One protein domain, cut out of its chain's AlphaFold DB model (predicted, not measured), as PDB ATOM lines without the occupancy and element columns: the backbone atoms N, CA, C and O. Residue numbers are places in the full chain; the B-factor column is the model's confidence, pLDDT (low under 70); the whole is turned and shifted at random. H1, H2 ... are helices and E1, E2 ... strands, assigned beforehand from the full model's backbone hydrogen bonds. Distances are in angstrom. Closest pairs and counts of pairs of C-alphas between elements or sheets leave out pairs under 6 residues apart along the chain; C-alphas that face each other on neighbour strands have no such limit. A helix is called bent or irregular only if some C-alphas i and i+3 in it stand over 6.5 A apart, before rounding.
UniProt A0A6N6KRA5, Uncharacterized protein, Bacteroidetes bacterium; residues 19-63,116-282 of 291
ATOM      1  N   PHE A  19      20.603 -27.353  -1.890       96.94
ATOM      2  CA  PHE A  19      20.173 -26.044  -1.379       96.94
ATOM      3  C   PHE A  19      19.306 -25.276  -2.376       96.94
ATOM      4  O   PHE A  19      18.221 -24.814  -2.021       96.94
ATOM      5  N   LEU A  20      19.784 -25.123  -3.614       97.25
ATOM      6  CA  LEU A  20      19.093 -24.320  -4.617       97.25
ATOM      7  C   LEU A  20      17.764 -24.959  -5.051       97.25
ATOM      8  O   LEU A  20      16.748 -24.265  -4.972       97.25
ATOM      9  N   PRO A  21      17.704 -26.252  -5.427       96.50
ATOM     10  CA  PRO A  21      16.428 -26.874  -5.757       96.50
ATOM     11  C   PRO A  21      15.422 -26.842  -4.603       96.50
ATOM     12  O   PRO A  21      14.231 -26.630  -4.833       96.50
ATOM     13  N   PHE A  22      15.883 -26.992  -3.356       96.00
ATOM     14  CA  PHE A  22      15.008 -26.851  -2.197       96.00
ATOM     15  C   PHE A  22      14.455 -25.427  -2.072       96.00
ATOM     16  O   PHE A  22      13.244 -25.258  -1.935       96.00
ATOM     17  N   LEU A  23      15.298 -24.395  -2.174       96.31
ATOM     18  CA  LEU A  23      14.845 -23.002  -2.126       96.31
ATOM     19  C   LEU A  23      13.855 -22.687  -3.261       96.31
ATOM     20  O   LEU A  23      12.834 -22.047  -3.029       96.31
ATOM     21  N   GLN A  24      14.102 -23.204  -4.466       96.00
ATOM     22  CA  GLN A  24      13.203 -23.068  -5.616       96.00
ATOM     23  C   GLN A  24      11.860 -23.790  -5.432       96.00
ATOM     24  O   GLN A  24      10.880 -23.420  -6.077       96.00
ATOM     25  N   SER A  25      11.790 -24.792  -4.552       94.44
ATOM     26  CA  SER A  25      10.534 -25.475  -4.213       94.44
ATOM     27  C   SER A  25       9.597 -24.625  -3.346       94.44
ATOM     28  O   SER A  25       8.396 -24.895  -3.276       94.44
ATOM     29  N   ILE A  26      10.129 -23.592  -2.687       93.56
ATOM     30  CA  ILE A  26       9.358 -22.684  -1.838       93.56
ATOM     31  C   ILE A  26       8.657 -21.650  -2.738       93.56
ATOM     32  O   ILE A  26       9.292 -21.082  -3.630       93.56
ATOM     33  N   PRO A  27       7.358 -21.356  -2.531       94.12
ATOM     34  CA  PRO A  27       6.686 -20.278  -3.251       94.12
ATOM     35  C   PRO A  27       7.428 -18.946  -3.080       94.12
ATOM     36  O   PRO A  27       7.782 -18.585  -1.961       94.12
ATOM     37  N   LYS A  28       7.630 -18.180  -4.162       94.69
ATOM     38  CA  LYS A  28       8.422 -16.930  -4.128       94.69
ATOM     39  C   LYS A  28       7.953 -15.924  -3.072       94.69
ATOM     40  O   LYS A  28       8.766 -15.291  -2.415       94.69
ATOM     41  N   ASN A  29       6.643 -15.821  -2.843       95.50
ATOM     42  CA  ASN A  29       6.062 -14.956  -1.807       95.50
ATOM     43  C   ASN A  29       6.312 -15.443  -0.363       95.50
ATOM     44  O   ASN A  29       5.813 -14.839   0.586       95.50
ATOM     45  N   LYS A  30       7.014 -16.565  -0.195       95.31
ATOM     46  CA  LYS A  30       7.450 -17.145   1.079       95.31
ATOM     47  C   LYS A  30       8.974 -17.165   1.213       95.31
ATOM     48  O   LYS A  30       9.468 -17.755   2.171       95.31
ATOM     49  N   TYR A  31       9.710 -16.555   0.283       97.06
ATOM     50  CA  TYR A  31      11.157 -16.429   0.413       97.06
ATOM     51  C   TYR A  31      11.539 -15.650   1.671       97.06
ATOM     52  O   TYR A  31      10.823 -14.725   2.069       97.06
ATOM     53  N   PRO A  32      12.638 -16.044   2.334       96.88
ATOM     54  CA  PRO A  32      13.059 -15.395   3.553       96.88
ATOM     55  C   PRO A  32      13.867 -14.142   3.208       96.88
ATOM     56  O   PRO A  32      14.645 -14.138   2.259       96.88
ATOM     57  N   ASN A  33      13.773 -13.106   4.037       97.06
ATOM     58  CA  ASN A  33      14.644 -11.931   3.896       97.06
ATOM     59  C   ASN A  33      16.115 -12.274   4.201       97.06
ATOM     60  O   ASN A  33      17.038 -11.655   3.671       97.06
ATOM     61  N   LEU A  34      16.332 -13.257   5.080       97.81
ATOM     62  CA  LEU A  34      17.645 -13.755   5.468       97.81
ATOM     63  C   LEU A  34      17.634 -15.285   5.515       97.81
ATOM     64  O   LEU A  34      16.784 -15.892   6.166       97.81
ATOM     65  N   LEU A  35      18.611 -15.899   4.858       98.12
ATOM     66  CA  LEU A  35      18.851 -17.334   4.834       98.12
ATOM     67  C   LEU A  35      20.139 -17.658   5.603       98.12
ATOM     68  O   LEU A  35      21.218 -17.181   5.252       98.12
ATOM     69  N   ILE A  36      20.028 -18.507   6.625       97.94
ATOM     70  CA  ILE A  36      21.181 -19.077   7.333       97.94
ATOM     71  C   ILE A  36      21.451 -20.462   6.751       97.94
ATOM     72  O   ILE A  36      20.553 -21.305   6.748       97.94
ATOM     73  N   ILE A  37      22.678 -20.714   6.291       98.06
ATOM     74  CA  ILE A  37      23.084 -22.034   5.790       98.06
ATOM     75  C   ILE A  37      24.270 -22.595   6.573       98.06
ATOM     76  O   ILE A  37      25.274 -21.916   6.786       98.06
ATOM     77  N   GLY A  38      24.149 -23.857   6.984       97.19
ATOM     78  CA  GLY A  38      25.261 -24.654   7.494       97.19
ATOM     79  C   GLY A  38      25.949 -25.372   6.341       97.19
ATOM     80  O   GLY A  38      25.317 -26.150   5.632       97.19
ATOM     81  N   LEU A  39      27.231 -25.099   6.143       97.75
ATOM     82  CA  LEU A  39      28.046 -25.682   5.085       97.75
ATOM     83  C   LEU A  39      28.918 -26.785   5.686       97.75
ATOM     84  O   LEU A  39      30.071 -26.550   6.050       97.75
ATOM     85  N   ASP A  40      28.351 -27.983   5.832       96.94
ATOM     86  CA  ASP A  40      29.102 -29.123   6.351       96.94
ATOM     87  C   ASP A  40      30.326 -29.393   5.470       96.94
ATOM     88  O   ASP A  40      30.240 -29.499   4.245       96.94
ATOM     89  N   GLN A  41      31.488 -29.549   6.094       97.25
ATOM     90  CA  GLN A  41      32.765 -29.553   5.388       97.25
ATOM     91  C   GLN A  41      32.882 -30.721   4.408       97.25
ATOM     92  O   GLN A  41      33.461 -30.572   3.334       97.25
ATOM     93  N   TRP A  42      32.286 -31.873   4.727       96.88
ATOM     94  CA  TRP A  42      32.296 -33.038   3.838       96.88
ATOM     95  C   TRP A  42      31.543 -32.805   2.521       96.88
ATOM     96  O   TRP A  42      31.807 -33.524   1.563       96.88
ATOM     97  N   MET A  43      30.670 -31.792   2.421       97.00
ATOM     98  CA  MET A  43      30.022 -31.415   1.154       97.00
ATOM     99  C   MET A  43      31.025 -30.934   0.090       97.00
ATOM    100  O   MET A  43      30.707 -30.923  -1.095       97.00
ATOM    101  N   PHE A  44      32.238 -30.561   0.506       97.88
ATOM    102  CA  PHE A  44      33.326 -30.112  -0.364       97.88
ATOM    103  C   PHE A  44      34.354 -31.218  -0.650       97.88
ATOM    104  O   PHE A  44      35.423 -30.929  -1.183       97.88
ATOM    105  N   ASN A  45      34.065 -32.474  -0.294       97.56
ATOM    106  CA  ASN A  45      34.944 -33.612  -0.551       97.56
ATOM    107  C   ASN A  45      34.340 -34.540  -1.614       97.56
ATOM    108  O   ASN A  45      33.315 -35.172  -1.379       97.56
ATOM    109  N   GLU A  46      35.020 -34.686  -2.752       96.06
ATOM    110  CA  GLU A  46      34.561 -35.527  -3.868       96.06
ATOM    111  C   GLU A  46      34.457 -37.017  -3.494       96.06
ATOM    112  O   GLU A  46      33.610 -37.734  -4.017       96.06
ATOM    113  N   ASN A  47      35.244 -37.482  -2.513       96.06
ATOM    114  CA  ASN A  47      35.151 -38.859  -2.011       96.06
ATOM    115  C   ASN A  47      33.918 -39.101  -1.118       96.06
ATOM    116  O   ASN A  47      33.602 -40.249  -0.799       96.06
ATOM    117  N   TRP A  48      33.261 -38.036  -0.646       94.50
ATOM    118  CA  TRP A  48      31.980 -38.127   0.055       94.50
ATOM    119  C   TRP A  48      30.814 -38.082  -0.932       94.50
ATOM    120  O   TRP A  48      29.934 -38.938  -0.860       94.50
ATOM    121  N   ASP A  49      30.827 -37.099  -1.830       90.50
ATOM    122  CA  ASP A  49      29.806 -36.905  -2.855       90.50
ATOM    123  C   ASP A  49      30.458 -36.345  -4.130       90.50
ATOM    124  O   ASP A  49      31.074 -35.273  -4.111       90.50
ATOM    125  N   SER A  50      30.324 -37.079  -5.238       88.38
ATOM    126  CA  SER A  50      30.836 -36.680  -6.553       88.38
ATOM    127  C   SER A  50      29.988 -35.590  -7.220       88.38
ATOM    128  O   SER A  50      30.410 -35.006  -8.226       88.38
ATOM    129  N   LEU A  51      28.817 -35.278  -6.642       91.56
ATOM    130  CA  LEU A  51      27.848 -34.291  -7.121       91.56
ATOM    131  C   LEU A  51      27.349 -34.586  -8.548       91.56
ATOM    132  O   LEU A  51      27.061 -33.672  -9.320       91.56
ATOM    133  N   GLU A  52      27.233 -35.873  -8.892       85.25
ATOM    134  CA  GLU A  52      26.785 -36.379 -10.204       85.25
ATOM    135  C   GLU A  52      25.267 -36.273 -10.447       85.25
ATOM    136  O   GLU A  52      24.750 -36.753 -11.451       85.25
ATOM    137  N   GLY A  53      24.533 -35.607  -9.561       82.69
ATOM    138  CA  GLY A  53      23.120 -35.311  -9.750       82.69
ATOM    139  C   GLY A  53      22.649 -34.246  -8.774       82.69
ATOM    140  O   GLY A  53      23.355 -33.916  -7.827       82.69
ATOM    141  N   SER A  54      21.454 -33.709  -8.987       87.69
ATOM    142  CA  SER A  54      20.762 -32.856  -8.019       87.69
ATOM    143  C   SER A  54      19.293 -33.261  -7.962       87.69
ATOM    144  O   SER A  54      18.778 -33.909  -8.875       87.69
ATOM    145  N   LYS A  55      18.625 -32.957  -6.851       92.38
ATOM    146  CA  LYS A  55      17.183 -33.185  -6.745       92.38
ATOM    147  C   LYS A  55      16.456 -32.127  -7.565       92.38
ATOM    148  O   LYS A  55      16.816 -30.960  -7.510       92.38
ATOM    149  N   GLU A  56      15.386 -32.515  -8.243       93.44
ATOM    150  CA  GLU A  56      14.472 -31.550  -8.859       93.44
ATOM    151  C   GLU A  56      13.721 -30.746  -7.782       93.44
ATOM    152  O   GLU A  56      13.381 -31.316  -6.738       93.44
ATOM    153  N   PRO A  57      13.337 -29.477  -8.031       92.25
ATOM    154  CA  PRO A  57      12.563 -28.681  -7.070       92.25
ATOM    155  C   PRO A  57      11.261 -29.358  -6.602       92.25
ATOM    156  O   PRO A  57      10.813 -29.178  -5.472       92.25
ATOM    157  N   THR A  58      10.661 -30.216  -7.433       91.38
ATOM    158  CA  THR A  58       9.429 -30.960  -7.101       91.38
ATOM    159  C   THR A  58       9.642 -32.152  -6.162       91.38
ATOM    160  O   THR A  58       8.676 -32.831  -5.802       91.38
ATOM    161  N   TYR A  59      10.886 -32.463  -5.785       92.19
ATOM    162  CA  TYR A  59      11.208 -33.596  -4.920       92.19
ATOM    163  C   TYR A  59      10.519 -33.477  -3.554       92.19
ATOM    164  O   TYR A  59       9.787 -34.380  -3.154       92.19
ATOM    165  N   TRP A  60      10.681 -32.340  -2.868       89.94
ATOM    166  CA  TRP A  60      10.176 -32.156  -1.501       89.94
ATOM    167  C   TRP A  60       8.654 -32.049  -1.417       89.94
ATOM    168  O   TRP A  60       8.070 -32.485  -0.427       89.94
ATOM    169  N   GLY A  61       7.989 -31.574  -2.475       82.38
ATOM    170  CA  GLY A  61       6.524 -31.576  -2.552       82.38
ATOM    171  C   GLY A  61       5.916 -32.982  -2.447       82.38
ATOM    172  O   GLY A  61       4.778 -33.131  -2.014       82.38
ATOM    173  N   ARG A  62       6.691 -34.024  -2.781       79.12
ATOM    174  CA  ARG A  62       6.289 -35.437  -2.685       79.12
ATOM    175  C   ARG A  62       6.662 -36.096  -1.352       79.12
ATOM    176  O   ARG A  62       6.283 -37.242  -1.120       79.12
ATOM    177  N   SER A  63       7.379 -35.391  -0.476       78.19
ATOM    178  CA  SER A  63       7.861 -35.924   0.806       78.19
ATOM    179  C   SER A  63       6.810 -35.894   1.920       78.19
ATOM    180  O   SER A  63       6.997 -36.526   2.958       78.19
ATOM    181  N   ARG A 116       8.977 -27.908  18.056       86.94
ATOM    182  CA  ARG A 116       8.077 -26.982  17.335       86.94
ATOM    183  C   ARG A 116       8.823 -25.951  16.482       86.94
ATOM    184  O   ARG A 116       8.288 -25.509  15.475       86.94
ATOM    185  N   ASP A 117      10.045 -25.601  16.865       88.25
ATOM    186  CA  ASP A 117      10.937 -24.712  16.114       88.25
ATOM    187  C   ASP A 117      11.786 -25.443  15.046       88.25
ATOM    188  O   ASP A 117      12.699 -24.856  14.464       88.25
ATOM    189  N   GLY A 118      11.531 -26.737  14.821       89.50
ATOM    190  CA  GLY A 118      12.243 -27.602  13.878       89.50
ATOM    191  C   GLY A 118      13.610 -28.113  14.350       89.50
ATOM    192  O   GLY A 118      14.258 -28.862  13.622       89.50
ATOM    193  N   SER A 119      14.067 -27.753  15.552       91.31
ATOM    194  CA  SER A 119      15.329 -28.261  16.106       91.31
ATOM    195  C   SER A 119      15.188 -29.685  16.667       91.31
ATOM    196  O   SER A 119      14.096 -30.122  17.033       91.31
ATOM    197  N   LEU A 120      16.287 -30.443  16.730       92.69
ATOM    198  CA  LEU A 120      16.280 -31.799  17.289       92.69
ATOM    199  C   LEU A 120      16.487 -31.759  18.809       92.69
ATOM    200  O   LEU A 120      17.522 -31.302  19.284       92.69
ATOM    201  N   GLN A 121      15.545 -32.325  19.561       92.56
ATOM    202  CA  GLN A 121      15.759 -32.727  20.946       92.56
ATOM    203  C   GLN A 121      16.489 -34.072  20.972       92.56
ATOM    204  O   GLN A 121      16.010 -35.049  20.394       92.56
ATOM    205  N   TYR A 122      17.616 -34.139  21.679       93.81
ATOM    206  CA  TYR A 122      18.453 -35.339  21.763       93.81
ATOM    207  C   TYR A 122      18.071 -36.274  22.923       93.81
ATOM    208  O   TYR A 122      18.435 -37.454  22.894       93.81
ATOM    209  N   GLY A 123      17.280 -35.811  23.896       92.44
ATOM    210  CA  GLY A 123      16.636 -36.663  24.903       92.44
ATOM    211  C   GLY A 123      17.618 -37.511  25.709       92.44
ATOM    212  O   GLY A 123      18.607 -36.998  26.230       92.44
ATOM    213  N   LYS A 124      17.400 -38.833  25.738       92.19
ATOM    214  CA  LYS A 124      18.261 -39.806  26.438       92.19
ATOM    215  C   LYS A 124      19.742 -39.684  26.100       92.19
ATOM    216  O   LYS A 124      20.568 -40.082  26.915       92.19
ATOM    217  N   GLN A 125      20.100 -39.201  24.910       95.94
ATOM    218  CA  GLN A 125      21.507 -38.965  24.590       95.94
ATOM    219  C   GLN A 125      22.116 -37.931  25.542       95.94
ATOM    220  O   GLN A 125      23.188 -38.179  26.084       95.94
ATOM    221  N   ILE A 126      21.423 -36.817  25.790       95.81
ATOM    222  CA  ILE A 126      21.875 -35.780  26.722       95.81
ATOM    223  C   ILE A 126      21.935 -36.342  28.143       95.81
ATOM    224  O   ILE A 126      22.959 -36.191  28.804       95.81
ATOM    225  N   ASP A 127      20.908 -37.077  28.585       94.75
ATOM    226  CA  ASP A 127      20.900 -37.698  29.920       94.75
ATOM    227  C   ASP A 127      22.121 -38.598  30.145       94.75
ATOM    228  O   ASP A 127      22.724 -38.602  31.221       94.75
ATOM    229  N   LYS A 128      22.490 -39.376  29.121       96.94
ATOM    230  CA  LYS A 128      23.658 -40.256  29.155       96.94
ATOM    231  C   LYS A 128      24.965 -39.474  29.180       96.94
ATOM    232  O   LYS A 128      25.846 -39.821  29.961       96.94
ATOM    233  N   LEU A 129      25.091 -38.424  28.368       96.81
ATOM    234  CA  LEU A 129      26.277 -37.564  28.361       96.81
ATOM    235  C   LEU A 129      26.485 -36.892  29.726       96.81
ATOM    236  O   LEU A 129      27.578 -36.989  30.282       96.81
ATOM    237  N   LEU A 130      25.425 -36.332  30.320       96.31
ATOM    238  CA  LEU A 130      25.463 -35.712  31.651       96.31
ATOM    239  C   LEU A 130      25.892 -36.696  32.750       96.31
ATOM    240  O   LEU A 130      26.615 -36.328  33.671       96.31
ATOM    241  N   LYS A 131      25.485 -37.965  32.641       96.88
ATOM    242  CA  LYS A 131      25.858 -39.038  33.581       96.88
ATOM    243  C   LYS A 131      27.189 -39.713  33.249       96.88
ATOM    244  O   LYS A 131      27.561 -40.672  33.918       96.88
ATOM    245  N   SER A 132      27.896 -39.252  32.214       95.56
ATOM    246  CA  SER A 132      29.088 -39.923  31.686       95.56
ATOM    247  C   SER A 132      28.867 -41.415  31.369       95.56
ATOM    248  O   SER A 132      29.782 -42.229  31.498       95.56
ATOM    249  N   ASP A 133      27.659 -41.782  30.939       97.12
ATOM    250  CA  ASP A 133      27.287 -43.152  30.592       97.12
ATOM    251  C   ASP A 133      27.997 -43.577  29.298       97.12
ATOM    252  O   ASP A 133      27.825 -42.982  28.231       97.12
ATOM    253  N   THR A 134      28.785 -44.652  29.381       96.44
ATOM    254  CA  THR A 134      29.579 -45.173  28.255       96.44
ATOM    255  C   THR A 134      28.728 -45.721  27.105       96.44
ATOM    256  O   THR A 134      29.244 -45.943  26.008       96.44
ATOM    257  N   THR A 135      27.426 -45.913  27.330       96.00
ATOM    258  CA  THR A 135      26.442 -46.291  26.314       96.00
ATOM    259  C   THR A 135      25.848 -45.092  25.566       96.00
ATOM    260  O   THR A 135      24.949 -45.284  24.737       96.00
ATOM    261  N   ALA A 136      26.290 -43.858  25.850       96.75
ATOM    262  CA  ALA A 136      25.956 -42.698  25.026       96.75
ATOM    263  C   ALA A 136      26.424 -42.928  23.582       96.75
ATOM    264  O   ALA A 136      27.476 -43.526  23.327       96.75
ATOM    265  N   ASN A 137      25.638 -42.453  22.618       95.69
ATOM    266  CA  ASN A 137      26.039 -42.488  21.221       95.69
ATOM    267  C   ASN A 137      27.327 -41.680  21.041       95.69
ATOM    268  O   ASN A 137      27.456 -40.596  21.602       95.69
ATOM    269  N   ASP A 138      28.273 -42.246  20.294       97.06
ATOM    270  CA  ASP A 138      29.599 -41.675  20.057       97.06
ATOM    271  C   ASP A 138      30.308 -41.175  21.336       97.06
ATOM    272  O   ASP A 138      31.036 -40.186  21.301       97.06
ATOM    273  N   TYR A 139      30.113 -41.862  22.473       97.38
ATOM    274  CA  TYR A 139      30.739 -41.501  23.750       97.38
ATOM    275  C   TYR A 139      32.256 -41.325  23.586       97.38
ATOM    276  O   TYR A 139      32.951 -42.223  23.091       97.38
ATOM    277  N   ARG A 140      32.767 -40.150  23.988       96.25
ATOM    278  CA  ARG A 140      34.173 -39.736  23.805       96.25
ATOM    279  C   ARG A 140      34.664 -39.885  22.356       96.25
ATOM    280  O   ARG A 140      35.822 -40.229  22.120       96.25
ATOM    281  N   TYR A 141      33.770 -39.651  21.401       98.19
ATOM    282  CA  TYR A 141      34.023 -39.652  19.960       98.19
ATOM    283  C   TYR A 141      34.517 -40.995  19.408       98.19
ATOM    284  O   TYR A 141      35.212 -41.036  18.392       98.19
ATOM    285  N   LYS A 142      34.210 -42.120  20.070       98.06
ATOM    286  CA  LYS A 142      34.744 -43.442  19.702       98.06
ATOM    287  C   LYS A 142      34.406 -43.846  18.264       98.06
ATOM    288  O   LYS A 142      35.273 -44.370  17.555       98.06
ATOM    289  N   ASP A 143      33.165 -43.649  17.824       98.06
ATOM    290  CA  ASP A 143      32.774 -43.986  16.456       98.06
ATOM    291  C   ASP A 143      33.296 -42.945  15.465       98.06
ATOM    292  O   ASP A 143      33.786 -43.324  14.398       98.06
ATOM    293  N   THR A 144      33.298 -41.662  15.825       98.44
ATOM    294  CA  THR A 144      33.904 -40.611  14.997       98.44
ATOM    295  C   THR A 144      35.397 -40.861  14.765       98.44
ATOM    296  O   THR A 144      35.846 -40.897  13.620       98.44
ATOM    297  N   PHE A 145      36.171 -41.182  15.802       98.69
ATOM    298  CA  PHE A 145      37.581 -41.556  15.671       98.69
ATOM    299  C   PHE A 145      37.780 -42.810  14.830       98.69
ATOM    300  O   PHE A 145      38.723 -42.871  14.038       98.69
ATOM    301  N   LYS A 146      36.891 -43.805  14.952       98.50
ATOM    302  CA  LYS A 146      36.913 -44.975  14.068       98.50
ATOM    303  C   LYS A 146      36.703 -44.553  12.616       98.50
ATOM    304  O   LYS A 146      37.442 -45.019  11.755       98.50
ATOM    305  N   ARG A 147      35.739 -43.668  12.338       98.25
ATOM    306  CA  ARG A 147      35.473 -43.157  10.984       98.25
ATOM    307  C   ARG A 147      36.665 -42.393  10.422       98.25
ATOM    308  O   ARG A 147      37.043 -42.671   9.290       98.25
ATOM    309  N   ILE A 148      37.304 -41.548  11.231       98.62
ATOM    310  CA  ILE A 148      38.514 -40.810  10.853       98.62
ATOM    311  C   ILE A 148      39.674 -41.764  10.558       98.62
ATOM    312  O   ILE A 148      40.366 -41.620   9.551       98.62
ATOM    313  N   LYS A 149      39.879 -42.777  11.409       98.19
ATOM    314  CA  LYS A 149      40.939 -43.779  11.226       98.19
ATOM    315  C   LYS A 149      40.769 -44.581   9.937       98.19
ATOM    316  O   LYS A 149      41.773 -44.992   9.370       98.19
ATOM    317  N   THR A 150      39.537 -44.826   9.500       97.94
ATOM    318  CA  THR A 150      39.255 -45.655   8.317       97.94
ATOM    319  C   THR A 150      38.844 -44.860   7.080       97.94
ATOM    320  O   THR A 150      38.576 -45.480   6.062       97.94
ATOM    321  N   GLY A 151      38.731 -43.532   7.164       97.62
ATOM    322  CA  GLY A 151      38.334 -42.689   6.035       97.62
ATOM    323  C   GLY A 151      36.933 -43.002   5.508       97.62
ATOM    324  O   GLY A 151      36.785 -43.233   4.319       97.62
ATOM    325  N   ARG A 152      35.911 -43.118   6.370       96.12
ATOM    326  CA  ARG A 152      34.564 -43.583   5.958       96.12
ATOM    327  C   ARG A 152      33.447 -42.630   6.367       96.12
ATOM    328  O   ARG A 152      33.558 -41.916   7.366       96.12
ATOM    329  N   ARG A 153      32.293 -42.750   5.697       94.56
ATOM    330  CA  ARG A 153      31.096 -41.913   5.930       94.56
ATOM    331  C   ARG A 153      31.455 -40.423   5.800       94.56
ATOM    332  O   ARG A 153      32.284 -40.082   4.977       94.56
ATOM    333  N   LYS A 154      30.906 -39.546   6.643       95.00
ATOM    334  CA  LYS A 154      31.199 -38.100   6.671       95.00
ATOM    335  C   LYS A 154      32.684 -37.741   6.897       95.00
ATOM    336  O   LYS A 154      33.047 -36.581   6.810       95.00
ATOM    337  N   PHE A 155      33.539 -38.728   7.179       97.69
ATOM    338  CA  PHE A 155      34.986 -38.575   7.357       97.69
ATOM    339  C   PHE A 155      35.765 -39.338   6.274       97.69
ATOM    340  O   PHE A 155      36.771 -39.974   6.569       97.69
ATOM    341  N   GLN A 156      35.275 -39.343   5.031       98.06
ATOM    342  CA  GLN A 156      36.077 -39.761   3.877       98.06
ATOM    343  C   GLN A 156      37.340 -38.900   3.794       98.06
ATOM    344  O   GLN A 156      37.310 -37.703   4.095       98.06
ATOM    345  N   TYR A 157      38.455 -39.507   3.397       98.44
ATOM    346  CA  TYR A 157      39.694 -38.762   3.181       98.44
ATOM    347  C   TYR A 157      39.559 -37.811   2.001       98.44
ATOM    348  O   TYR A 157      38.765 -38.044   1.093       98.44
ATOM    349  N   GLY A 158      40.342 -36.742   2.008       97.12
ATOM    350  CA  GLY A 158      40.339 -35.751   0.946       97.12
ATOM    351  C   GLY A 158      41.615 -34.928   0.997       97.12
ATOM    352  O   GLY A 158      42.043 -34.472   2.059       97.12
ATOM    353  N   ASN A 159      42.235 -34.733  -0.160       94.94
ATOM    354  CA  ASN A 159      43.450 -33.927  -0.262       94.94
ATOM    355  C   ASN A 159      43.193 -32.549  -0.867       94.94
ATOM    356  O   ASN A 159      44.006 -31.654  -0.657       94.94
ATOM    357  N   ARG A 160      42.092 -32.394  -1.607       96.75
ATOM    358  CA  ARG A 160      41.708 -31.180  -2.327       96.75
ATOM    359  C   ARG A 160      40.217 -30.951  -2.204       96.75
ATOM    360  O   ARG A 160      39.456 -31.912  -2.086       96.75
ATOM    361  N   LEU A 161      39.834 -29.685  -2.217       96.94
ATOM    362  CA  LEU A 161      38.446 -29.273  -2.306       96.94
ATOM    363  C   LEU A 161      37.845 -29.715  -3.650       96.94
ATOM    364  O   LEU A 161      38.506 -29.647  -4.685       96.94
ATOM    365  N   ASN A 162      36.584 -30.151  -3.635       97.25
ATOM    366  CA  ASN A 162      35.815 -30.449  -4.839       97.25
ATOM    367  C   ASN A 162      35.388 -29.132  -5.523       97.25
ATOM    368  O   ASN A 162      34.507 -28.444  -4.997       97.25
ATOM    369  N   PRO A 163      35.940 -28.770  -6.697       96.38
ATOM    370  CA  PRO A 163      35.610 -27.507  -7.359       96.38
ATOM    371  C   PRO A 163      34.137 -27.426  -7.783       96.38
ATOM    372  O   PRO A 163      33.570 -26.336  -7.805       96.38
ATOM    373  N   LYS A 164      33.473 -28.561  -8.049       97.25
ATOM    374  CA  LYS A 164      32.035 -28.581  -8.370       97.25
ATOM    375  C   LYS A 164      31.192 -28.064  -7.203       97.25
ATOM    376  O   LYS A 164      30.181 -27.407  -7.433       97.25
ATOM    377  N   ALA A 165      31.612 -28.306  -5.957       97.88
ATOM    378  CA  ALA A 165      30.906 -27.803  -4.781       97.88
ATOM    379  C   ALA A 165      30.871 -26.263  -4.758       97.88
ATOM    380  O   ALA A 165      29.834 -25.682  -4.447       97.88
ATOM    381  N   LEU A 166      31.964 -25.602  -5.163       98.00
ATOM    382  CA  LEU A 166      32.006 -24.138  -5.273       98.00
ATOM    383  C   LEU A 166      31.084 -23.614  -6.371       98.00
ATOM    384  O   LEU A 166      30.445 -22.589  -6.170       98.00
ATOM    385  N   VAL A 167      30.947 -24.334  -7.488       97.62
ATOM    386  CA  VAL A 167      29.994 -23.965  -8.548       97.62
ATOM    387  C   VAL A 167      28.555 -24.002  -8.024       97.62
ATOM    388  O   VAL A 167      27.804 -23.048  -8.229       97.62
ATOM    389  N   TYR A 168      28.164 -25.055  -7.298       98.31
ATOM    390  CA  TYR A 168      26.833 -25.123  -6.680       98.31
ATOM    391  C   TYR A 168      26.624 -24.028  -5.630       98.31
ATOM    392  O   TYR A 168      25.557 -23.410  -5.598       98.31
ATOM    393  N   LEU A 169      27.642 -23.756  -4.807       98.62
ATOM    394  CA  LEU A 169      27.604 -22.663  -3.842       98.62
ATOM    395  C   LEU A 169      27.397 -21.318  -4.542       98.62
ATOM    396  O   LEU A 169      26.479 -20.583  -4.197       98.62
ATOM    397  N   GLU A 170      28.209 -21.002  -5.547       98.56
ATOM    398  CA  GLU A 170      28.119 -19.742  -6.281       98.56
ATOM    399  C   GLU A 170      26.769 -19.587  -6.988       98.56
ATOM    400  O   GLU A 170      26.186 -18.503  -6.955       98.56
ATOM    401  N   THR A 171      26.234 -20.672  -7.554       98.50
ATOM    402  CA  THR A 171      24.915 -20.675  -8.201       98.50
ATOM    403  C   THR A 171      23.804 -20.360  -7.195       98.50
ATOM    404  O   THR A 171      22.939 -19.529  -7.472       98.50
ATOM    405  N   LEU A 172      23.847 -20.963  -5.999       98.75
ATOM    406  CA  LEU A 172      22.921 -20.637  -4.911       98.75
ATOM    407  C   LEU A 172      23.020 -19.158  -4.516       98.75
ATOM    408  O   LEU A 172      21.997 -18.491  -4.379       98.75
ATOM    409  N   LEU A 173      24.235 -18.640  -4.323       98.94
ATOM    410  CA  LEU A 173      24.433 -17.258  -3.887       98.94
ATOM    411  C   LEU A 173      23.978 -16.252  -4.957       98.94
ATOM    412  O   LEU A 173      23.313 -15.279  -4.606       98.94
ATOM    413  N   SER A 174      24.250 -16.501  -6.244       98.81
ATOM    414  CA  SER A 174      23.723 -15.665  -7.338       98.81
ATOM    415  C   SER A 174      22.199 -15.630  -7.308       98.81
ATOM    416  O   SER A 174      21.603 -14.554  -7.291       98.81
ATOM    417  N   TYR A 175      21.565 -16.800  -7.191       98.75
ATOM    418  CA  TYR A 175      20.112 -16.900  -7.119       98.75
ATOM    419  C   TYR A 175      19.531 -16.130  -5.926       98.75
ATOM    420  O   TYR A 175      18.563 -15.382  -6.073       98.75
ATOM    421  N   CYS A 176      20.132 -16.273  -4.742       98.81
ATOM    422  CA  CYS A 176      19.728 -15.520  -3.557       98.81
ATOM    423  C   CYS A 176      19.872 -14.011  -3.781       98.81
ATOM    424  O   CYS A 176      18.974 -13.255  -3.422       98.81
ATOM    425  N   LYS A 177      20.959 -13.566  -4.423       98.62
ATOM    426  CA  LYS A 177      21.172 -12.151  -4.735       98.62
ATOM    427  C   LYS A 177      20.109 -11.599  -5.687       98.62
ATOM    428  O   LYS A 177      19.599 -10.512  -5.435       98.62
ATOM    429  N   GLU A 178      19.774 -12.340  -6.741       98.44
ATOM    430  CA  GLU A 178      18.746 -11.979  -7.731       98.44
ATOM    431  C   GLU A 178      17.333 -11.918  -7.136       98.44
ATOM    432  O   GLU A 178      16.496 -11.166  -7.624       98.44
ATOM    433  N   ASN A 179      17.072 -12.691  -6.078       98.50
ATOM    434  CA  ASN A 179      15.777 -12.741  -5.394       98.50
ATOM    435  C   ASN A 179      15.780 -11.988  -4.050       98.50
ATOM    436  O   ASN A 179      14.902 -12.219  -3.225       98.50
ATOM    437  N   GLU A 180      16.765 -11.110  -3.822       98.12
ATOM    438  CA  GLU A 180      16.867 -10.245  -2.633       98.12
ATOM    439  C   GLU A 180      16.922 -10.993  -1.283       98.12
ATOM    440  O   GLU A 180      16.583 -10.451  -0.233       98.12
ATOM    441  N   ILE A 181      17.423 -12.230  -1.287       98.56
ATOM    442  CA  ILE A 181      17.625 -13.061  -0.096       98.56
ATOM    443  C   ILE A 181      19.045 -12.831   0.427       98.56
ATOM    444  O   ILE A 181      20.028 -13.176  -0.234       98.56
ATOM    445  N   TYR A 182      19.184 -12.279   1.633       98.69
ATOM    446  CA  TYR A 182      20.500 -12.120   2.253       98.69
ATOM    447  C   TYR A 182      21.014 -13.447   2.816       98.69
ATOM    448  O   TYR A 182      20.284 -14.120   3.536       98.69
ATOM    449  N   VAL A 183      22.267 -13.827   2.547       98.88
ATOM    450  CA  VAL A 183      22.816 -15.113   3.013       98.88
ATOM    451  C   VAL A 183      23.852 -14.921   4.122       98.88
ATOM    452  O   VAL A 183      24.782 -14.123   3.993       98.88
ATOM    453  N   VAL A 184      23.707 -15.706   5.192       98.81
ATOM    454  CA  VAL A 184      24.717 -15.908   6.240       98.81
ATOM    455  C   VAL A 184      25.127 -17.382   6.235       98.81
ATOM    456  O   VAL A 184      24.369 -18.260   6.651       98.81
ATOM    457  N   GLY A 185      26.324 -17.666   5.733       98.69
ATOM    458  CA  GLY A 185      26.922 -18.996   5.733       98.69
ATOM    459  C   GLY A 185      27.725 -19.265   7.001       98.69
ATOM    460  O   GLY A 185      28.429 -18.388   7.504       98.69
ATOM    461  N   ILE A 186      27.662 -20.495   7.503       98.75
ATOM    462  CA  ILE A 186      28.429 -20.950   8.665       98.75
ATOM    463  C   ILE A 186      29.102 -22.276   8.313       98.75
ATOM    464  O   ILE A 186      28.420 -23.232   7.948       98.75
ATOM    465  N   LEU A 187      30.425 -22.359   8.464       98.50
ATOM    466  CA  LEU A 187      31.125 -23.646   8.523       98.50
ATOM    467  C   LEU A 187      31.013 -24.173   9.961       98.50
ATOM    468  O   LEU A 187      31.587 -23.552  10.861       98.50
ATOM    469  N   PRO A 188      30.255 -25.253  10.217       97.56
ATOM    470  CA  PRO A 188      29.924 -25.679  11.572       97.56
ATOM    471  C   PRO A 188      31.140 -26.261  12.311       97.56
ATOM    472  O   PRO A 188      32.093 -26.715  11.680       97.56
ATOM    473  N   PRO A 189      31.140 -26.268  13.652       97.62
ATOM    474  CA  PRO A 189      32.259 -26.793  14.418       97.62
ATOM    475  C   PRO A 189      32.368 -28.316  14.359       97.62
ATOM    476  O   PRO A 189      31.375 -29.037  14.422       97.62
ATOM    477  N   PHE A 190      33.608 -28.795  14.401       98.19
ATOM    478  CA  PHE A 190      33.922 -30.104  14.970       98.19
ATOM    479  C   PHE A 190      34.347 -29.948  16.429       98.19
ATOM    480  O   PHE A 190      34.803 -28.873  16.832       98.19
ATOM    481  N   SER A 191      34.288 -31.033  17.209       98.12
ATOM    482  CA  SER A 191      34.940 -31.030  18.522       98.12
ATOM    483  C   SER A 191      36.447 -30.776  18.380       98.12
ATOM    484  O   SER A 191      37.064 -31.091  17.354       98.12
ATOM    485  N   ILE A 192      37.067 -30.198  19.408       98.31
ATOM    486  CA  ILE A 192      38.504 -29.910  19.453       98.31
ATOM    487  C   ILE A 192      39.283 -31.209  19.240       98.31
ATOM    488  O   ILE A 192      40.132 -31.274  18.349       98.31
ATOM    489  N   LYS A 193      38.939 -32.275  19.974       98.50
ATOM    490  CA  LYS A 193      39.596 -33.584  19.818       98.50
ATOM    491  C   LYS A 193      39.400 -34.190  18.427       98.50
ATOM    492  O   LYS A 193      40.291 -34.881  17.935       98.50
ATOM    493  N   VAL A 194      38.259 -33.964  17.776       98.38
ATOM    494  CA  VAL A 194      38.013 -34.445  16.407       98.38
ATOM    495  C   VAL A 194      38.854 -33.681  15.390       98.38
ATOM    496  O   VAL A 194      39.507 -34.318  14.560       98.38
ATOM    497  N   ASN A 195      38.925 -32.354  15.499       98.06
ATOM    498  CA  ASN A 195      39.823 -31.528  14.689       98.06
ATOM    499  C   ASN A 195      41.286 -31.962  14.842       98.06
ATOM    500  O   ASN A 195      41.978 -32.195  13.848       98.06
ATOM    501  N   GLU A 196      41.751 -32.141  16.078       98.25
ATOM    502  CA  GLU A 196      43.101 -32.632  16.367       98.25
ATOM    503  C   GLU A 196      43.334 -34.016  15.761       98.25
ATOM    504  O   GLU A 196      44.366 -34.250  15.126       98.25
ATOM    505  N   LYS A 197      42.358 -34.925  15.886       98.31
ATOM    506  CA  LYS A 197      42.469 -36.272  15.328       98.31
ATOM    507  C   LYS A 197      42.567 -36.256  13.808       98.31
ATOM    508  O   LYS A 197      43.390 -36.989  13.266       98.31
ATOM    509  N   MET A 198      41.765 -35.445  13.119       98.12
ATOM    510  CA  MET A 198      41.856 -35.288  11.664       98.12
ATOM    511  C   MET A 198      43.210 -34.702  11.259       98.12
ATOM    512  O   MET A 198      43.882 -35.284  10.404       98.12
ATOM    513  N   LYS A 199      43.661 -33.634  11.932       97.31
ATOM    514  CA  LYS A 199      44.961 -32.992  11.678       97.31
ATOM    515  C   LYS A 199      46.127 -33.972  11.817       97.31
ATOM    516  O   LYS A 199      46.967 -34.044  10.927       97.31
ATOM    517  N   GLN A 200      46.138 -34.788  12.873       97.62
ATOM    518  CA  GLN A 200      47.171 -35.809  13.107       97.62
ATOM    519  C   GLN A 200      47.281 -36.840  11.976       97.62
ATOM    520  O   GLN A 200      48.345 -37.419  11.786       97.62
ATOM    521  N   THR A 201      46.199 -37.110  11.235       96.94
ATOM    522  CA  THR A 201      46.265 -38.065  10.117       96.94
ATOM    523  C   THR A 201      46.907 -37.486   8.861       96.94
ATOM    524  O   THR A 201      47.383 -38.261   8.039       96.94
ATOM    525  N   GLY A 202      46.860 -36.162   8.668       96.81
ATOM    526  CA  GLY A 202      47.284 -35.506   7.426       96.81
ATOM    527  C   GLY A 202      46.408 -35.797   6.195       96.81
ATOM    528  O   GLY A 202      46.784 -35.422   5.091       96.81
ATOM    529  N   LYS A 203      45.248 -36.457   6.350       97.94
ATOM    530  CA  LYS A 203      44.400 -36.944   5.235       97.94
ATOM    531  C   LYS A 203      43.176 -36.071   4.917       97.94
ATOM    532  O   LYS A 203      42.255 -36.532   4.241       97.94
ATOM    533  N   TYR A 204      43.135 -34.852   5.454       97.94
ATOM    534  CA  TYR A 204      41.993 -33.929   5.365       97.94
ATOM    535  C   TYR A 204      42.416 -32.532   4.900       97.94
ATOM    536  O   TYR A 204      41.852 -31.531   5.333       97.94
ATOM    537  N   ARG A 205      43.434 -32.449   4.035       96.94
ATOM    538  CA  ARG A 205      44.013 -31.170   3.594       96.94
ATOM    539  C   ARG A 205      42.981 -30.244   2.941       96.94
ATOM    540  O   ARG A 205      43.072 -29.035   3.106       96.94
ATOM    541  N   TYR A 206      41.963 -30.806   2.286       97.81
ATOM    542  CA  TYR A 206      40.881 -30.028   1.676       97.81
ATOM    543  C   TYR A 206      40.165 -29.084   2.654       97.81
ATOM    544  O   TYR A 206      39.679 -28.045   2.227       97.81
ATOM    545  N   LEU A 207      40.119 -29.407   3.955       97.94
ATOM    546  CA  LEU A 207      39.460 -28.571   4.964       97.94
ATOM    547  C   LEU A 207      40.062 -27.159   5.033       97.94
ATOM    548  O   LEU A 207      39.332 -26.198   5.261       97.94
ATOM    549  N   GLU A 208      41.371 -27.033   4.798       97.12
ATOM    550  CA  GLU A 208      42.090 -25.752   4.800       97.12
ATOM    551  C   GLU A 208      41.719 -24.877   3.588       97.12
ATOM    552  O   GLU A 208      41.857 -23.657   3.641       97.12
ATOM    553  N   GLU A 209      41.213 -25.486   2.511       98.12
ATOM    554  CA  GLU A 209      40.841 -24.810   1.264       98.12
ATOM    555  C   GLU A 209      39.384 -24.300   1.287       98.12
ATOM    556  O   GLU A 209      39.062 -23.343   0.583       98.12
ATOM    557  N   ILE A 210      38.502 -24.885   2.114       98.44
ATOM    558  CA  ILE A 210      37.051 -24.598   2.100       98.44
ATOM    559  C   ILE A 210      36.747 -23.139   2.412       98.44
ATOM    560  O   ILE A 210      36.042 -22.486   1.640       98.44
ATOM    561  N   PHE A 211      37.228 -22.632   3.550       98.62
ATOM    562  CA  PHE A 211      36.908 -21.271   3.972       98.62
ATOM    563  C   PHE A 211      37.427 -20.207   3.000       98.62
ATOM    564  O   PHE A 211      36.597 -19.419   2.551       98.62
ATOM    565  N   PRO A 212      38.725 -20.160   2.625       98.44
ATOM    566  CA  PRO A 212      39.206 -19.129   1.707       98.44
ATOM    567  C   PRO A 212      38.480 -19.167   0.356       98.44
ATOM    568  O   PRO A 212      38.029 -18.117  -0.096       98.44
ATOM    569  N   ALA A 213      38.268 -20.350  -0.232       98.50
ATOM    570  CA  ALA A 213      37.589 -20.459  -1.524       98.50
ATOM    571  C   ALA A 213      36.099 -20.085  -1.444       98.50
ATOM    572  O   ALA A 213      35.587 -19.338  -2.273       98.50
ATOM    573  N   SER A 214      35.392 -20.537  -0.404       98.69
ATOM    574  CA  SER A 214      33.984 -20.165  -0.209       98.69
ATOM    575  C   SER A 214      33.844 -18.668   0.086       98.69
ATOM    576  O   SER A 214      32.915 -18.024  -0.394       98.69
ATOM    577  N   GLN A 215      34.774 -18.076   0.839       98.69
ATOM    578  CA  GLN A 215      34.746 -16.654   1.181       98.69
ATOM    579  C   GLN A 215      34.808 -15.758  -0.064       98.69
ATOM    580  O   GLN A 215      34.187 -14.692  -0.066       98.69
ATOM    581  N   GLU A 216      35.520 -16.172  -1.114       98.31
ATOM    582  CA  GLU A 216      35.539 -15.478  -2.409       98.31
ATOM    583  C   GLU A 216      34.147 -15.459  -3.054       98.31
ATOM    584  O   GLU A 216      33.670 -14.387  -3.440       98.31
ATOM    585  N   CYS A 217      33.440 -16.599  -3.066       98.50
ATOM    586  CA  CYS A 217      32.062 -16.683  -3.558       98.50
ATOM    587  C   CYS A 217      31.118 -15.753  -2.775       98.50
ATOM    588  O   CYS A 217      30.344 -15.010  -3.374       98.50
ATOM    589  N   PHE A 218      31.193 -15.747  -1.440       98.81
ATOM    590  CA  PHE A 218      30.333 -14.899  -0.601       98.81
ATOM    591  C   PHE A 218      30.612 -13.400  -0.780       98.81
ATOM    592  O   PHE A 218      29.672 -12.603  -0.856       98.81
ATOM    593  N   LYS A 219      31.889 -13.008  -0.901       98.50
ATOM    594  CA  LYS A 219      32.287 -11.605  -1.112       98.50
ATOM    595  C   LYS A 219      31.730 -11.032  -2.413       98.50
ATOM    596  O   LYS A 219      31.278  -9.893  -2.402       98.50
ATOM    597  N   LYS A 220      31.691 -11.817  -3.498       98.38
ATOM    598  CA  LYS A 220      31.142 -11.392  -4.801       98.38
ATOM    599  C   LYS A 220      29.710 -10.847  -4.705       98.38
ATOM    600  O   LYS A 220      29.349  -9.947  -5.457       98.38
ATOM    601  N   TYR A 221      28.915 -11.358  -3.764       98.56
ATOM    602  CA  TYR A 221      27.506 -10.987  -3.592       98.56
ATOM    603  C   TYR A 221      27.233 -10.146  -2.330       98.56
ATOM    604  O   TYR A 221      26.073  -9.862  -2.025       98.56
ATOM    605  N   ASN A 222      28.279  -9.698  -1.619       98.31
ATOM    606  CA  ASN A 222      28.197  -8.978  -0.339       98.31
ATOM    607  C   ASN A 222      27.446  -9.748   0.770       98.31
ATOM    608  O   ASN A 222      26.722  -9.157   1.581       98.31
ATOM    609  N   PHE A 223      27.627 -11.067   0.808       98.81
ATOM    610  CA  PHE A 223      27.099 -11.953   1.846       98.81
ATOM    611  C   PHE A 223      28.152 -12.294   2.906       98.81
ATOM    612  O   PHE A 223      29.340 -12.015   2.743       98.81
ATOM    613  N   GLU A 224      27.709 -12.908   4.002       98.62
ATOM    614  CA  GLU A 224      28.568 -13.265   5.132       98.62
ATOM    615  C   GLU A 224      28.905 -14.753   5.135       98.62
ATOM    616  O   GLU A 224      28.021 -15.587   4.958       98.62
ATOM    617  N   LEU A 225      30.163 -15.087   5.422       98.81
ATOM    618  CA  LEU A 225      30.594 -16.451   5.710       98.81
ATOM    619  C   LEU A 225      31.418 -16.459   6.998       98.81
ATOM    620  O   LEU A 225      32.352 -15.675   7.151       98.81
ATOM    621  N   TRP A 226      31.086 -17.373   7.905       98.75
ATOM    622  CA  TRP A 226      31.713 -17.487   9.217       98.75
ATOM    623  C   TRP A 226      32.368 -18.858   9.392       98.75
ATOM    624  O   TRP A 226      31.696 -19.890   9.421       98.75
ATOM    625  N   ASP A 227      33.694 -18.874   9.547       98.44
ATOM    626  CA  ASP A 227      34.438 -20.092   9.882       98.44
ATOM    627  C   ASP A 227      34.364 -20.388  11.384       98.44
ATOM    628  O   ASP A 227      35.216 -19.945  12.164       98.44
ATOM    629  N   MET A 228      33.368 -21.189  11.762       98.44
ATOM    630  CA  MET A 228      33.146 -21.673  13.123       98.44
ATOM    631  C   MET A 228      33.657 -23.108  13.314       98.44
ATOM    632  O   MET A 228      33.259 -23.776  14.262       98.44
ATOM    633  N   THR A 229      34.571 -23.590  12.462       97.62
ATOM    634  CA  THR A 229      35.054 -24.986  12.501       97.62
ATOM    635  C   THR A 229      35.770 -25.375  13.800       97.62
ATOM    636  O   THR A 229      35.895 -26.563  14.107       97.62
ATOM    637  N   ASN A 230      36.216 -24.392  14.589       96.44
ATOM    638  CA  ASN A 230      36.939 -24.577  15.845       96.44
ATOM    639  C   ASN A 230      36.190 -23.934  17.023       96.44
ATOM    640  O   ASN A 230      36.116 -22.708  17.115       96.44
ATOM    641  N   LEU A 231      35.736 -24.773  17.963       97.94
ATOM    642  CA  LEU A 231      35.000 -24.381  19.175       97.94
ATOM    643  C   LEU A 231      35.667 -23.254  19.979       97.94
ATOM    644  O   LEU A 231      34.985 -22.388  20.532       97.94
ATOM    645  N   LYS A 232      37.007 -23.218  20.006       97.56
ATOM    646  CA  LYS A 232      37.760 -22.212  20.770       97.56
ATOM    647  C   LYS A 232      37.511 -20.784  20.272       97.56
ATOM    648  O   LYS A 232      37.614 -19.858  21.068       97.56
ATOM    649  N   LYS A 233      37.151 -20.591  18.993       97.12
ATOM    650  CA  LYS A 233      36.923 -19.256  18.399       97.12
ATOM    651  C   LYS A 233      35.779 -18.487  19.062       97.12
ATOM    652  O   LYS A 233      35.792 -17.261  19.073       97.12
ATOM    653  N   PHE A 234      34.808 -19.201  19.620       97.31
ATOM    654  CA  PHE A 234      33.615 -18.626  20.242       97.31
ATOM    655  C   PHE A 234      33.429 -19.096  21.693       97.31
ATOM    656  O   PHE A 234      32.331 -19.028  22.238       97.31
ATOM    657  N   GLY A 235      34.510 -19.551  22.338       97.00
ATOM    658  CA  GLY A 235      34.512 -19.891  23.764       97.00
ATOM    659  C   GLY A 235      33.703 -21.141  24.125       97.00
ATOM    660  O   GLY A 235      33.192 -21.226  25.242       97.00
ATOM    661  N   SER A 236      33.548 -22.082  23.193       97.94
ATOM    662  CA  SER A 236      32.926 -23.389  23.434       97.94
ATOM    663  C   SER A 236      33.982 -24.459  23.711       97.94
ATOM    664  O   SER A 236      35.148 -24.313  23.326       97.94
ATOM    665  N   THR A 237      33.572 -25.560  24.342       97.75
ATOM    666  CA  THR A 237      34.437 -26.718  24.621       97.75
ATOM    667  C   THR A 237      33.819 -28.042  24.158       97.75
ATOM    668  O   THR A 237      32.669 -28.088  23.720       97.75
ATOM    669  N   ASP A 238      34.594 -29.128  24.232       97.88
ATOM    670  CA  ASP A 238      34.156 -30.483  23.862       97.88
ATOM    671  C   ASP A 238      32.973 -30.972  24.711       97.88
ATOM    672  O   ASP A 238      32.145 -31.753  24.241       97.88
ATOM    673  N   GLU A 239      32.861 -30.488  25.946       96.50
ATOM    674  CA  GLU A 239      31.766 -30.793  26.867       96.50
ATOM    675  C   GLU A 239      30.412 -30.315  26.325       96.50
ATOM    676  O   GLU A 239      29.387 -30.892  26.664       96.50
ATOM    677  N   GLU A 240      30.401 -29.345  25.411       97.38
ATOM    678  CA  GLU A 240      29.194 -28.779  24.800       97.38
ATOM    679  C   GLU A 240      28.790 -29.504  23.505       97.38
ATOM    680  O   GLU A 240      27.903 -29.044  22.788       97.38
ATOM    681  N   THR A 241      29.445 -30.617  23.159       97.69
ATOM    682  CA  THR A 241      29.178 -31.379  21.925       97.69
ATOM    683  C   THR A 241      28.328 -32.619  22.180       97.69
ATOM    684  O   THR A 241      28.521 -33.341  23.156       97.69
ATOM    685  N   ILE A 242      27.382 -32.886  21.279       97.25
ATOM    686  CA  ILE A 242      26.510 -34.066  21.348       97.25
ATOM    687  C   ILE A 242      27.240 -35.321  20.851       97.25
ATOM    688  O   ILE A 242      27.025 -36.423  21.362       97.25
ATOM    689  N   ASP A 243      28.083 -35.142  19.835       96.88
ATOM    690  CA  ASP A 243      28.964 -36.143  19.238       96.88
ATOM    691  C   ASP A 243      30.196 -35.447  18.624       96.88
ATOM    692  O   ASP A 243      30.467 -34.279  18.903       96.88
ATOM    693  N   GLY A 244      30.983 -36.147  17.802       95.44
ATOM    694  CA  GLY A 244      32.205 -35.578  17.232       95.44
ATOM    695  C   GLY A 244      32.035 -34.372  16.292       95.44
ATOM    696  O   GLY A 244      33.036 -33.730  15.963       95.44
ATOM    697  N   PHE A 245      30.822 -34.074  15.824       95.44
ATOM    698  CA  PHE A 245      30.583 -33.080  14.770       95.44
ATOM    699  C   PHE A 245      29.247 -32.328  14.889       95.44
ATOM    700  O   PHE A 245      28.863 -31.622  13.959       95.44
ATOM    701  N   HIS A 246      28.556 -32.435  16.026       96.00
ATOM    702  CA  HIS A 246      27.400 -31.603  16.356       96.00
ATOM    703  C   HIS A 246      27.547 -30.981  17.749       96.00
ATOM    704  O   HIS A 246      27.801 -31.675  18.738       96.00
ATOM    705  N   GLY A 247      27.335 -29.668  17.831       96.12
ATOM    706  CA  GLY A 247      27.207 -28.947  19.097       96.12
ATOM    707  C   GLY A 247      25.836 -29.141  19.751       96.12
ATOM    708  O   GLY A 247      24.851 -29.456  19.086       96.12
ATOM    709  N   GLY A 248      25.768 -28.935  21.063       95.50
ATOM    710  CA  GLY A 248      24.523 -28.736  21.802       95.50
ATOM    711  C   GLY A 248      24.010 -27.299  21.682       95.50
ATOM    712  O   GLY A 248      24.587 -26.463  20.979       95.50
ATOM    713  N   GLU A 249      22.933 -26.981  22.400       96.19
ATOM    714  CA  GLU A 249      22.308 -25.653  22.327       96.19
ATOM    715  C   GLU A 249      23.240 -24.541  22.801       96.19
ATOM    716  O   GLU A 249      23.237 -23.453  22.220       96.19
ATOM    717  N   LEU A 250      24.073 -24.818  23.809       97.62
ATOM    718  CA  LEU A 250      25.054 -23.857  24.299       97.62
ATOM    719  C   LEU A 250      26.090 -23.506  23.235       97.62
ATOM    720  O   LEU A 250      26.302 -22.323  22.968       97.62
ATOM    721  N   CYS A 251      26.651 -24.516  22.572       98.06
ATOM    722  CA  CYS A 251      27.608 -24.333  21.487       98.06
ATOM    723  C   CYS A 251      27.024 -23.440  20.376       98.06
ATOM    724  O   CYS A 251      27.630 -22.437  20.000       98.06
ATOM    725  N   TYR A 252      25.823 -23.751  19.874       96.88
ATOM    726  CA  TYR A 252      25.202 -22.959  18.802       96.88
ATOM    727  C   TYR A 252      24.737 -21.568  19.258       96.88
ATOM    728  O   TYR A 252      24.812 -20.614  18.482       96.88
ATOM    729  N   SER A 253      24.338 -21.407  20.521       97.44
ATOM    730  CA  SER A 253      24.022 -20.086  21.082       97.44
ATOM    731  C   SER A 253      25.269 -19.210  21.199       97.44
ATOM    732  O   SER A 253      25.219 -18.021  20.884       97.44
ATOM    733  N   LYS A 254      26.415 -19.791  21.578       98.19
ATOM    734  CA  LYS A 254      27.707 -19.090  21.587       98.19
ATOM    735  C   LYS A 254      28.159 -18.692  20.186       98.19
ATOM    736  O   LYS A 254      28.651 -17.577  20.028       98.19
ATOM    737  N   ILE A 255      27.941 -19.539  19.174       98.38
ATOM    738  CA  ILE A 255      28.153 -19.164  17.765       98.38
ATOM    739  C   ILE A 255      27.315 -17.929  17.430       98.38
ATOM    740  O   ILE A 255      27.858 -16.931  16.968       98.38
ATOM    741  N   LEU A 256      26.013 -17.949  17.714       97.62
ATOM    742  CA  LEU A 256      25.132 -16.832  17.377       97.62
ATOM    743  C   LEU A 256      25.539 -15.526  18.082       97.62
ATOM    744  O   LEU A 256      25.609 -14.477  17.445       97.62
ATOM    745  N   ILE A 257      25.885 -15.593  19.372       98.06
ATOM    746  CA  ILE A 257      26.427 -14.448  20.121       98.06
ATOM    747  C   ILE A 257      27.738 -13.956  19.491       98.06
ATOM    748  O   ILE A 257      27.930 -12.748  19.351       98.06
ATOM    749  N   HIS A 258      28.633 -14.866  19.098       98.38
ATOM    750  CA  HIS A 258      29.894 -14.519  18.449       98.38
ATOM    751  C   HIS A 258      29.660 -13.786  17.124       98.38
ATOM    752  O   HIS A 258      30.243 -12.725  16.920       98.38
ATOM    753  N   LEU A 259      28.771 -14.285  16.264       98.44
ATOM    754  CA  LEU A 259      28.393 -13.627  15.007       98.44
ATOM    755  C   LEU A 259      27.864 -12.206  15.259       98.44
ATOM    756  O   LEU A 259      28.318 -11.249  14.634       98.44
ATOM    757  N   ILE A 260      26.942 -12.049  16.214       97.62
ATOM    758  CA  ILE A 260      26.329 -10.752  16.547       97.62
ATOM    759  C   ILE A 260      27.362  -9.758  17.087       97.62
ATOM    760  O   ILE A 260      27.385  -8.600  16.664       97.62
ATOM    761  N   ASN A 261      28.233 -10.198  17.997       97.19
ATOM    762  CA  ASN A 261      29.294  -9.355  18.553       97.19
ATOM    763  C   ASN A 261      30.309  -8.921  17.483       97.19
ATOM    764  O   ASN A 261      30.933  -7.874  17.631       97.19
ATOM    765  N   ASN A 262      30.433  -9.688  16.398       97.75
ATOM    766  CA  ASN A 262      31.279  -9.377  15.248       97.75
ATOM    767  C   ASN A 262      30.489  -8.760  14.076       97.75
ATOM    768  O   ASN A 262      30.896  -8.872  12.927       97.75
ATOM    769  N   GLN A 263      29.386  -8.058  14.365       97.25
ATOM    770  CA  GLN A 263      28.643  -7.227  13.404       97.25
ATOM    771  C   GLN A 263      27.922  -7.991  12.280       97.25
ATOM    772  O   GLN A 263      27.563  -7.391  11.267       97.25
ATOM    773  N   SER A 264      27.637  -9.284  12.460       98.19
ATOM    774  CA  SER A 264      26.763 -10.011  11.535       98.19
ATOM    775  C   SER A 264      25.377  -9.362  11.443       98.19
ATOM    776  O   SER A 264      24.772  -8.991  12.459       98.19
ATOM    777  N   LYS A 265      24.812  -9.301  10.230       96.69
ATOM    778  CA  LYS A 265      23.446  -8.816   9.982       96.69
ATOM    779  C   LYS A 265      22.374  -9.650  10.672       96.69
ATOM    780  O   LYS A 265      21.265  -9.154  10.868       96.69
ATOM    781  N   ILE A 266      22.696 -10.867  11.121       96.06
ATOM    782  CA  ILE A 266      21.775 -11.690  11.912       96.06
ATOM    783  C   ILE A 266      21.294 -10.979  13.188       96.06
ATOM    784  O   ILE A 266      20.200 -11.269  13.668       96.06
ATOM    785  N   LYS A 267      22.058  -9.996  13.699       95.88
ATOM    786  CA  LYS A 267      21.673  -9.147  14.839       95.88
ATOM    787  C   LYS A 267      20.292  -8.504  14.669       95.88
ATOM    788  O   LYS A 267      19.606  -8.295  15.657       95.88
ATOM    789  N   GLN A 268      19.869  -8.214  13.438       95.00
ATOM    790  CA  GLN A 268      18.562  -7.605  13.155       95.00
ATOM    791  C   GLN A 268      17.374  -8.528  13.475       95.00
ATOM    792  O   GLN A 268      16.243  -8.060  13.539       95.00
ATOM    793  N   TYR A 269      17.623  -9.827  13.664       95.19
ATOM    794  CA  TYR A 269      16.595 -10.855  13.839       95.19
ATOM    795  C   TYR A 269      16.641 -11.525  15.221       95.19
ATOM    796  O   TYR A 269      15.802 -12.380  15.514       95.19
ATOM    797  N   VAL A 270      17.623 -11.178  16.061       94.56
ATOM    798  CA  VAL A 270      17.917 -11.862  17.326       94.56
ATOM    799  C   VAL A 270      18.000 -10.863  18.466       94.56
ATOM    800  O   VAL A 270      18.836  -9.961  18.436       94.56
ATOM    801  N   GLU A 271      17.236 -11.113  19.530       94.31
ATOM    802  CA  GLU A 271      17.385 -10.355  20.771       94.31
ATOM    803  C   GLU A 271      18.556 -10.896  21.590       94.31
ATOM    804  O   GLU A 271      18.445 -11.903  22.303       94.31
ATOM    805  N   VAL A 272      19.707 -10.245  21.432       93.88
ATOM    806  CA  VAL A 272      20.987 -10.733  21.955       93.88
ATOM    807  C   VAL A 272      21.034 -10.738  23.482       93.88
ATOM    808  O   VAL A 272      21.613 -11.659  24.058       93.88
ATOM    809  N   GLU A 273      20.409  -9.774  24.159       94.94
ATOM    810  CA  GLU A 273      20.448  -9.724  25.625       94.94
ATOM    811  C   GLU A 273      19.554 -10.798  26.250       94.94
ATOM    812  O   GLU A 273      19.922 -11.410  27.262       94.94
ATOM    813  N   ARG A 274      18.434 -11.127  25.592       95.06
ATOM    814  CA  ARG A 274      17.627 -12.301  25.943       95.06
ATOM    815  C   ARG A 274      18.427 -13.586  25.744       95.06
ATOM    816  O   ARG A 274      18.537 -14.359  26.685       95.06
ATOM    817  N   LEU A 275      19.084 -13.765  24.595       95.69
ATOM    818  CA  LEU A 275      19.911 -14.953  24.337       95.69
ATOM    819  C   LEU A 275      21.045 -15.122  25.361       95.69
ATOM    820  O   LEU A 275      21.274 -16.219  25.863       95.69
ATOM    821  N   LYS A 276      21.749 -14.040  25.712       96.19
ATOM    822  CA  LYS A 276      22.779 -14.072  26.765       96.19
ATOM    823  C   LYS A 276      22.193 -14.450  28.123       96.19
ATOM    824  O   LYS A 276      22.837 -15.161  28.892       96.19
ATOM    825  N   THR A 277      20.990 -13.976  28.430       96.19
ATOM    826  CA  THR A 277      20.281 -14.328  29.664       96.19
ATOM    827  C   THR A 277      19.880 -15.799  29.673       96.19
ATOM    828  O   THR A 277      20.169 -16.481  30.653       96.19
ATOM    829  N   ASP A 278      19.343 -16.312  28.566       95.44
ATOM    830  CA  ASP A 278      19.003 -17.727  28.397       95.44
ATOM    831  C   ASP A 278      20.252 -18.613  28.583       95.44
ATOM    832  O   ASP A 278      20.235 -19.569  29.352       95.44
ATOM    833  N   VAL A 279      21.385 -18.242  27.975       96.44
ATOM    834  CA  VAL A 279      22.679 -18.934  28.138       96.44
ATOM    835  C   VAL A 279      23.160 -18.948  29.595       96.44
ATOM    836  O   VAL A 279      23.697 -19.959  30.064       96.44
ATOM    837  N   ARG A 280      22.996 -17.840  30.330       96.50
ATOM    838  CA  ARG A 280      23.359 -17.766  31.756       96.50
ATOM    839  C   ARG A 280      22.465 -18.653  32.620       96.50
ATOM    840  O   ARG A 280      22.973 -19.283  33.539       96.50
ATOM    841  N   ASN A 281      21.180 -18.730  32.287       95.94
ATOM    842  CA  ASN A 281      20.160 -19.464  33.041       95.94
ATOM    843  C   ASN A 281      19.930 -20.897  32.533       95.94
ATOM    844  O   ASN A 281      18.956 -21.541  32.925       95.94
ATOM    845  N   ARG A 282      20.793 -21.386  31.639       95.69
ATOM    846  CA  ARG A 282      20.678 -22.711  31.024       95.69
ATOM    847  C   ARG A 282      20.588 -23.820  32.072       95.69
ATOM    848  O   ARG A 282      21.211 -23.744  33.130       95.69
TER     849      ARG A 282
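AT A GLANCE: This is residues 19 to 63 and 116 to 282 of the 291 residues of an uncharacterized protein of Bacteroidetes bacterium (UniProt A0A6N6KRA5). A small parallel sheet, in the order E1, E2, E3, has helices H5 and H7 side by side over one face and the short H10 over the other; H9 grazes the sheet, and H11 packs on H9 on the side away from it. Beyond the strands' last residues, H4 and H6 run side by side. The printed part has 212 residues, mostly helix by class, with eleven named helices and three named strands in the order H1 E1 H2 H3 H4 H5 E2 H6 H7 E3 H8 H9 H10 H11. It is compact, with a radius of gyration of the C-alphas of 18.1 A and spans of 49 by 42 by 37 A.

HOW THE PARTS SIT: Start at H1, residues 19 to 25; it touches H5, residues 163 to 178, at a steep tilt of 42 degrees, closest at the C-alphas of Leu 20 and Leu 172, 5.3 A. Edge strand E1, residues 34 to 38, is parallel to E2, residues 182 to 187; look for N 35 and O 182, 2.8 A. H2, residues 41 to 44, touches H5, closest at the C-alphas of Phe 44 and Ala 165, 5.5 A. H3, residues 124 to 130, is close but not clearly touching H4, residues 139 to 150, with the C-alphas of Leu 129 and Tyr 139 closest at 7.5 A. H4 touches H6, residues 192 to 201, the same way at a shallow tilt of 21 degrees, closest at the C-alphas of Ile 148 and Met 198, 6.5 A. H5 is on the sheet and touches H7, residues 207 to 220, closest at the C-alphas of Glu 170 and Cys 217, 5.7 A. E2 is parallel to E3, residues 224 to 227, with N 185 and O 224 at 2.8 A. E2, H6, H7 and E3 form a strand-helix-strand unit, two parallel neighbour strands joined through helices, with a right-handed crossover. H7 lies over E3 at a height over the sheet of 8.8 A. H8, residues 231 to 234, touches H9, residues 249 to 261, closest at the C-alphas of Phe 234 and His 258, 5.8 A. H10, residues 265 to 269, is on the opposite face from H7. H11, residues 272 to 280, touches H9, opposite ways, closest at the C-alphas of Leu 250 and Val 279, 6.7 A. Every O i to N i+4 pair is within hydrogen-bond range in H1, H3, H5, H6, H9 and H11, but 6 of 8 in H4, 7 of 10 in H7 and 0 of 1 in H10, where 2 of 2 O i to N i+3 pairs are; H2 and H8 are too short for such a pair.

IN THESE COORDINATES: Find C-alpha 19 at (20.173, -26.044, -1.379), where H1 begins. H5 runs 22.9 A from C-alpha 163 at (35.610, -27.507, -7.359), H7 21.4 A, and H4 and H9 18.1 A each; E2 spans 16.9 A. H4 is irregular, with C-alphas 140 and 143 8.6 A apart, and H7 only just, with C-alphas 208 and 211 6.9 A apart. H11 ends at C-alpha 280, (23.359, -17.766, 31.756).

THE WHOLE: The C-alphas farthest apart, of Thr 134 and Glu 178, are 50.1 A apart. Residues 64 to 115 are not printed, and C-alphas 63 and 116 stand 18.8 A apart across that cut. The links H4 to H5 and H8 to H9 are long. No printed residue has a pLDDT under 70.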